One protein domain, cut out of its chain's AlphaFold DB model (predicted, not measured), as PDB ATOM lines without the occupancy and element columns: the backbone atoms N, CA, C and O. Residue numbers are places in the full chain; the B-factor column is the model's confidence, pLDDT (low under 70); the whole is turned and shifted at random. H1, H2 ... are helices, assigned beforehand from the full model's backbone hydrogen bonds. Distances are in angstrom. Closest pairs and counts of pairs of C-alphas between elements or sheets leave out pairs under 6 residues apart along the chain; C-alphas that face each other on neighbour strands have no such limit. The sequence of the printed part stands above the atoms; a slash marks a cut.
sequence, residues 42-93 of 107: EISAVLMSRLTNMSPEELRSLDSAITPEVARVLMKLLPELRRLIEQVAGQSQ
ATOM      1  N   GLU A  42     108.609 111.136  69.078       92.12
ATOM      2  CA  GLU A  42     108.916 111.649  70.419       92.12
ATOM      3  C   GLU A  42     107.633 111.964  71.198       92.12
ATOM      4  O   GLU A  42     107.459 111.529  72.337       92.12
ATOM      5  N   ILE A  43     106.687 112.656  70.555       91.12
ATOM      6  CA  ILE A  43     105.392 112.977  71.165       91.12
ATOM      7  C   ILE A  43     104.606 111.688  71.433       91.12
ATOM      8  O   ILE A  43     104.026 111.540  72.508       91.12
ATOM      9  N   SER A  44     104.641 110.722  70.511       90.62
ATOM     10  CA  SER A  44     103.985 109.418  70.689       90.62
ATOM     11  C   SER A  44     104.514 108.674  71.922       90.62
ATOM     12  O   SER A  44     103.726 108.156  72.714       90.62
ATOM     13  N   ALA A  45     105.836 108.664  72.129       91.06
ATOM     14  CA  ALA A  45     106.460 108.049  73.299       91.06
ATOM     15  C   ALA A  45     106.043 108.740  74.607       91.06
ATOM     16  O   ALA A  45     105.699 108.072  75.587       91.06
ATOM     17  N   VAL A  46     106.007 110.077  74.614       94.44
ATOM     18  CA  VAL A  46     105.547 110.864  75.768       94.44
ATOM     19  C   VAL A  46     104.077 110.577  76.084       94.44
ATOM     20  O   VAL A  46     103.725 110.398  77.252       94.44
ATOM     21  N   LEU A  47     103.211 110.513  75.070       92.56
ATOM     22  CA  LEU A  47     101.793 110.200  75.247       92.56
ATOM     23  C   LEU A  47     101.597 108.794  75.819       92.56
ATOM     24  O   LEU A  47     100.861 108.643  76.791       92.56
ATOM     25  N   MET A  48     102.300 107.793  75.283       90.88
ATOM     26  CA  MET A  48     102.236 106.428  75.804       90.88
ATOM     27  C   MET A  48     102.688 106.369  77.267       90.88
ATOM     28  O   MET A  48     101.976 105.819  78.099       90.88
ATOM     29  N   SER A  49     103.813 107.006  77.607       93.31
ATOM     30  CA  SER A  49     104.309 107.057  78.989       93.31
ATOM     31  C   SER A  49     103.298 107.686  79.957       93.31
ATOM     32  O   SER A  49     103.118 107.201  81.074       93.31
ATOM     33  N   ARG A  50     102.598 108.746  79.536       93.38
ATOM     34  CA  ARG A  50     101.537 109.365  80.347       93.38
ATOM     35  C   ARG A  50     100.351 108.427  80.529       93.38
ATOM     36  O   ARG A  50      99.879 108.293  81.652       93.38
ATOM     37  N   LEU A  51      99.909 107.761  79.462       91.25
ATOM     38  CA  LEU A  51      98.813 106.791  79.518       91.25
ATOM     39  C   LEU A  51      99.145 105.610  80.439       91.25
ATOM     40  O   LEU A  51      98.298 105.212  81.230       91.25
ATOM     41  N   THR A  52     100.375 105.086  80.404       91.06
ATOM     42  CA  THR A  52     100.785 103.980  81.289       91.06
ATOM     43  C   THR A  52     100.892 104.379  82.757       91.06
ATOM     44  O   THR A  52     100.826 103.515  83.625       91.06
ATOM     45  N   ASN A  53     101.068 105.672  83.038       95.62
ATOM     46  CA  ASN A  53     101.121 106.203  84.399       95.62
ATOM     47  C   ASN A  53      99.733 106.558  84.963       95.62
ATOM     48  O   ASN A  53      99.644 106.883  86.146       95.62
ATOM     49  N   MET A  54      98.668 106.513  84.154       95.62
ATOM     50  CA  MET A  54      97.299 106.725  84.633       95.62
ATOM     51  C   MET A  54      96.791 105.494  85.382       95.62
ATOM     52  O   MET A  54      97.012 104.348  84.986       95.62
ATOM     53  N   SER A  55      96.050 105.735  86.457       96.69
ATOM     54  CA  SER A  55      95.342 104.681  87.170       96.69
ATOM     55  C   SER A  55      94.200 104.098  86.318       96.69
ATOM     56  O   SER A  55      93.662 104.765  85.429       96.69
ATOM     57  N   PRO A  56      93.742 102.868  86.613       94.62
ATOM     58  CA  PRO A  56      92.593 102.282  85.922       94.62
ATOM     59  C   PRO A  56      91.307 103.118  86.026       94.62
ATOM     60  O   PRO A  56      90.458 103.060  85.142       94.62
ATOM     61  N   GLU A  57      91.128 103.879  87.107       96.69
ATOM     62  CA  GLU A  57      89.972 104.764  87.285       96.69
ATOM     63  C   GLU A  57      90.045 106.006  86.391       96.69
ATOM     64  O   GLU A  57      89.050 106.361  85.755       96.69
ATOM     65  N   GLU A  58      91.228 106.610  86.269       95.94
ATOM     66  CA  GLU A  58      91.472 107.722  85.344       95.94
ATOM     67  C   GLU A  58      91.302 107.277  83.890       95.94
ATOM     68  O   GLU A  58      90.643 107.967  83.116       95.94
ATOM     69  N   LEU A  59      91.805 106.090  83.532       93.56
ATOM     70  CA  LEU A  59      91.629 105.517  82.196       93.56
ATOM     71  C   LEU A  59      90.154 105.261  81.863       93.56
ATOM     72  O   LEU A  59      89.718 105.566  80.757       93.56
ATOM     73  N   ARG A  60      89.359 104.756  82.816       93.88
ATOM     74  CA  ARG A  60      87.905 104.587  82.632       93.88
ATOM     75  C   ARG A  60      87.179 105.920  82.494       93.88
ATOM     76  O   ARG A  60      86.270 106.041  81.679       93.88
ATOM     77  N   SER A  61      87.579 106.914  83.282       95.19
ATOM     78  CA  SER A  61      87.020 108.264  83.187       95.19
ATOM     79  C   SER A  61      87.318 108.865  81.813       95.19
ATOM     80  O   SER A  61      86.416 109.395  81.164       95.19
ATOM     81  N   LEU A  62      88.555 108.705  81.337       91.81
ATOM     82  CA  LEU A  62      88.990 109.130  80.011       91.81
ATOM     83  C   LEU A  62      88.190 108.434  78.901       91.81
ATOM     84  O   LEU A  62      87.660 109.116  78.030       91.81
ATOM     85  N   ASP A  63      88.047 107.108  78.962       90.62
ATOM     86  CA  ASP A  63      87.261 106.325  77.999       90.62
ATOM     87  C   ASP A  63      85.794 106.782  77.950       90.62
ATOM     88  O   ASP A  63      85.247 107.018  76.876       90.62
ATOM     89  N   SER A  64      85.178 107.031  79.112       92.69
ATOM     90  CA  SER A  64      83.790 107.511  79.182       92.69
ATOM     91  C   SER A  64      83.592 108.924  78.620       92.69
ATOM     92  O   SER A  64      82.518 109.247  78.112       92.69
ATOM     93  N   ALA A  65      84.620 109.771  78.713       93.81
ATOM     94  CA  ALA A  65      84.580 111.155  78.253       93.81
ATOM     95  C   ALA A  65      84.880 111.288  76.750       93.81
ATOM     96  O   ALA A  65      84.436 112.245  76.111       93.81
ATOM     97  N   ILE A  66      85.635 110.349  76.171       90.94
ATOM     98  CA  ILE A  66      85.979 110.359  74.748       90.94
ATOM     99  C   ILE A  66      84.822 109.756  73.946       90.94
ATOM    100  O   ILE A  66      84.734 108.552  73.723       90.94
ATOM    101  N   THR A  67      83.942 110.620  73.442       93.06
ATOM    102  CA  THR A  67      82.938 110.213  72.451       93.06
ATOM    103  C   THR A  67      83.567 110.081  71.054       93.06
ATOM    104  O   THR A  67      84.638 110.645  70.799       93.06
ATOM    105  N   PRO A  68      82.913 109.399  70.094       89.31
ATOM    106  CA  PRO A  68      83.406 109.305  68.718       89.31
ATOM    107  C   PRO A  68      83.658 110.666  68.052       89.31
ATOM    108  O   PRO A  68      84.594 110.820  67.265       89.31
ATOM    109  N   GLU A  69      82.841 111.670  68.359       92.75
ATOM    110  CA  GLU A  69      82.974 113.034  67.848       92.75
ATOM    111  C   GLU A  69      84.227 113.703  68.416       92.75
ATOM    112  O   GLU A  69      85.020 114.269  67.660       92.75
ATOM    113  N   VAL A  70      84.439 113.576  69.729       92.38
ATOM    114  CA  VAL A  70      85.625 114.101  70.415       92.38
ATOM    115  C   VAL A  70      86.886 113.404  69.909       92.38
ATOM    116  O   VAL A  70      87.854 114.078  69.565       92.38
ATOM    117  N   ALA A  71      86.864 112.078  69.750       89.88
ATOM    118  CA  ALA A  71      87.985 111.308  69.215       89.88
ATOM    119  C   ALA A  71      88.420 111.798  67.824       89.88
ATOM    120  O   ALA A  71      89.613 111.963  67.564       89.88
ATOM    121  N   ARG A  72      87.468 112.099  66.926       90.12
ATOM    122  CA  ARG A  72      87.770 112.641  65.585       90.12
ATOM    123  C   ARG A  72      88.457 114.001  65.643       90.12
ATOM    124  O   ARG A  72      89.317 114.272  64.808       90.12
ATOM    125  N   VAL A  73      88.068 114.858  66.584       92.75
ATOM    126  CA  VAL A  73      88.709 116.166  66.783       92.75
ATOM    127  C   VAL A  73      90.104 115.983  67.378       92.75
ATOM    128  O   VAL A  73      91.062 116.554  66.860       92.75
ATOM    129  N   LEU A  74      90.245 115.128  68.394       91.25
ATOM    130  CA  LEU A  74      91.530 114.830  69.026       91.25
ATOM    131  C   LEU A  74      92.539 114.238  68.038       91.25
ATOM    132  O   LEU A  74      93.684 114.662  68.045       91.25
ATOM    133  N   MET A  75      92.126 113.350  67.129       90.12
ATOM    134  CA  MET A  75      93.017 112.809  66.089       90.12
ATOM    135  C   MET A  75      93.490 113.856  65.070       90.12
ATOM    136  O   MET A  75      94.519 113.657  64.432       90.12
ATOM    137  N   LYS A  76      92.749 114.957  64.884       89.19
ATOM    138  CA  LYS A  76      93.189 116.081  64.037       89.19
ATOM    139  C   LYS A  76      94.150 117.005  64.776       89.19
ATOM    140  O   LYS A  76      95.033 117.573  64.149       89.19
ATOM    141  N   LEU A  77      93.938 117.175  66.081       90.19
ATOM    142  CA  LEU A  77      94.778 118.008  66.938       90.19
ATOM    143  C   LEU A  77      96.099 117.316  67.299       90.19
ATOM    144  O   LEU A  77      97.123 117.977  67.411       90.19
ATOM    145  N   LEU A  78      96.054 115.998  67.495       92.38
ATOM    146  CA  LEU A  78      97.158 115.139  67.914       92.38
ATOM    147  C   LEU A  78      97.226 113.923  66.974       92.38
ATOM    148  O   LEU A  78      96.661 112.865  67.286       92.38
ATOM    149  N   PRO A  79      97.877 114.053  65.803       89.69
ATOM    150  CA  PRO A  79      98.004 112.963  64.835       89.69
ATOM    151  C   PRO A  79      98.715 111.726  65.413       89.69
ATOM    152  O   PRO A  79      98.492 110.607  64.946       89.69
ATOM    153  N   GLU A  80      99.512 111.888  66.471       93.94
ATOM    154  CA  GLU A  80     100.147 110.799  67.217       93.94
ATOM    155  C   GLU A  80      99.130 109.824  67.815       93.94
ATOM    156  O   GLU A  80      99.349 108.614  67.784       93.94
ATOM    157  N   LEU A  81      97.985 110.318  68.305       90.38
ATOM    158  CA  LEU A  81      96.943 109.462  68.880       90.38
ATOM    159  C   LEU A  81      96.394 108.478  67.850       90.38
ATOM    160  O   LEU A  81      96.174 107.310  68.165       90.38
ATOM    161  N   ARG A  82      96.221 108.924  66.601       88.88
ATOM    162  CA  ARG A  82      95.769 108.058  65.512       88.88
ATOM    163  C   ARG A  82      96.755 106.913  65.276       88.88
ATOM    164  O   ARG A  82      96.340 105.760  65.206       88.88
ATOM    165  N   ARG A  83      98.052 107.225  65.202       88.94
ATOM    166  CA  ARG A  83      99.108 106.226  64.993       88.94
ATOM    167  C   ARG A  83      99.162 105.210  66.135       88.94
ATOM    168  O   ARG A  83      99.281 104.015  65.878       88.94
ATOM    169  N   LEU A  84      99.038 105.671  67.379       88.75
ATOM    170  CA  LEU A  84      99.005 104.802  68.558       88.75
ATOM    171  C   LEU A  84      97.813 103.833  68.513       88.75
ATOM    172  O   LEU A  84      97.982 102.636  68.742       88.75
ATOM    173  N   ILE A  85      96.621 104.320  68.155       86.25
ATOM    174  CA  ILE A  85      95.421 103.480  68.016       86.25
ATOM    175  C   ILE A  85      95.613 102.426  66.919       86.25
ATOM    176  O   ILE A  85      95.315 101.253  67.142       86.25
ATOM    177  N   GLU A  86      96.136 102.812  65.752       88.06
ATOM    178  CA  GLU A  86      96.394 101.893  64.634       88.06
ATOM    179  C   GLU A  86      97.383 100.778  65.031       88.06
ATOM    180  O   GLU A  86      97.157  99.605  64.719       88.06
ATOM    181  N   GLN A  87      98.430 101.111  65.794       86.38
ATOM    182  CA  GLN A  87      99.393 100.134  66.317       86.38
ATOM    183  C   GLN A  87      98.756  99.134  67.290       86.38
ATOM    184  O   GLN A  87      99.072  97.944  67.240       86.38
ATOM    185  N   VAL A  88      97.865  99.588  68.173       81.81
ATOM    186  CA  VAL A  88      97.174  98.718  69.143       81.81
ATOM    187  C   VAL A  88      96.115  97.847  68.454       81.81
ATOM    188  O   VAL A  88      96.004  96.648  68.731       81.81
ATOM    189  N   ALA A  89      95.363  98.414  67.509       78.31
ATOM    190  CA  ALA A  89      94.357  97.687  66.740       78.31
ATOM    191  C   ALA A  89      94.981  96.569  65.886       78.31
ATOM    192  O   ALA A  89      94.449  95.460  65.842       78.31
ATOM    193  N   GLY A  90      96.139  96.828  65.265       71.25
ATOM    194  CA  GLY A  90      96.876  95.829  64.484       71.25
ATOM    195  C   GLY A  90      97.379  94.646  65.320       71.25
ATOM    196  O   GLY A  90      97.310  93.503  64.875       71.25
ATOM    197  N   GLN A  91      97.806  94.893  66.561       64.62
ATOM    198  CA  GLN A  91      98.233  93.838  67.493       64.62
ATOM    199  C   GLN A  91      97.061  92.967  67.970       64.62
ATOM    200  O   GLN A  91      97.206  91.761  68.163       64.62
ATOM    201  N   SER A  92      95.872  93.558  68.097       58.69
ATOM    202  CA  SER A  92      94.664  92.865  68.561       58.69
ATOM    203  C   SER A  92      94.153  91.806  67.568       58.69
ATOM    204  O   SER A  92      93.468  90.865  67.965       58.69
ATOM    205  N   GLN A  93      94.492  91.928  66.279       58.03
ATOM    206  CA  GLN A  93      94.094  90.976  65.232       58.03
ATOM    207  C   GLN A  93      95.033  89.766  65.098       58.03
ATOM    208  O   GLN A  93      94.686  88.814  64.403       58.03
TER     209      GLN A  93
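What this domain is: This is residues 42 to 93 of the 107 residues of an uncharacterized protein of Marinobacter sp (UniProt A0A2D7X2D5). Four helices follow one another round a loose, open ring with few contacts between them: H1, H2 and H3 take up successive sides, and the first part of H4 closes the ring by meeting H1. Residues 86 to 93, of which 86 to 92 belong to H4, stick out from this ring as a free arm. The printed part has 52 residues with four named helices, H1, H2, H3 and H4 in that order, and no named strand; its class is all helix. It is only just compact, close to loose, with a radius of gyration of the C-alphas of 11.4 A, and the C-alphas span 26 by 24 by 24 A.

How they stand to each other: Start with H1, residues 42 to 52, and go on to H2, residues 56 to 65. The two are close but not clearly touching; look at their closest C-alphas, those of Leu 51 and Leu 59, 7.8 A apart. Their lines stand at a steep tilt of 66 degrees, opposite ways. Next comes H3, residues 68 to 77, which is apart from H2 and from H1. H2 touches no helix. Go on to H4, residues 79 to 92: H3 and H4 only just touch, with 3 pairs of C-alphas within 8 A, and only at the corner by their link. There H4 takes part with residues 81 to 82 alone, and the closest C-alphas, those of Met 75 and Arg 82, are 5.5 A apart. These two helices run opposite ways at a steep tilt of 57 degrees. Now look back to H1: H4 touches it with residues 80 to 84 alone, the closest C-alphas being those of Ser 44 and Glu 80, 5.4 A apart. H1 and H4 run the same way at a steep tilt of 59 degrees. H2 and H4 are apart. In H1, H2 and H4 every O i to N i+4 pair is within hydrogen-bond range; in H3 it is 5 of 6.

Where its parts are: Find C-alpha 42 at (108.916, 111.649, 70.419); from there H1 runs 15.6 A to C-alpha 52. H2 begins at C-alpha 56, at (92.593, 102.282, 85.922), and is 14.2 A long. H3 measures 14.4 A from C-alpha 68 to C-alpha 77. H4, the longest helix, runs 20.7 A from C-alpha 79 to C-alpha 92 at (94.664, 92.865, 68.561).

The domain as a whole: The two C-alphas farthest apart are those of Leu 77 and Gln 93, 27.1 A. The printed part has no cut, and its three links are tight. Without residues 86 to 93, the body spans 26 by 26 by 13 A. The mean pLDDT of the printed part is 89.2; look for values under 70 at residues 91 to 93.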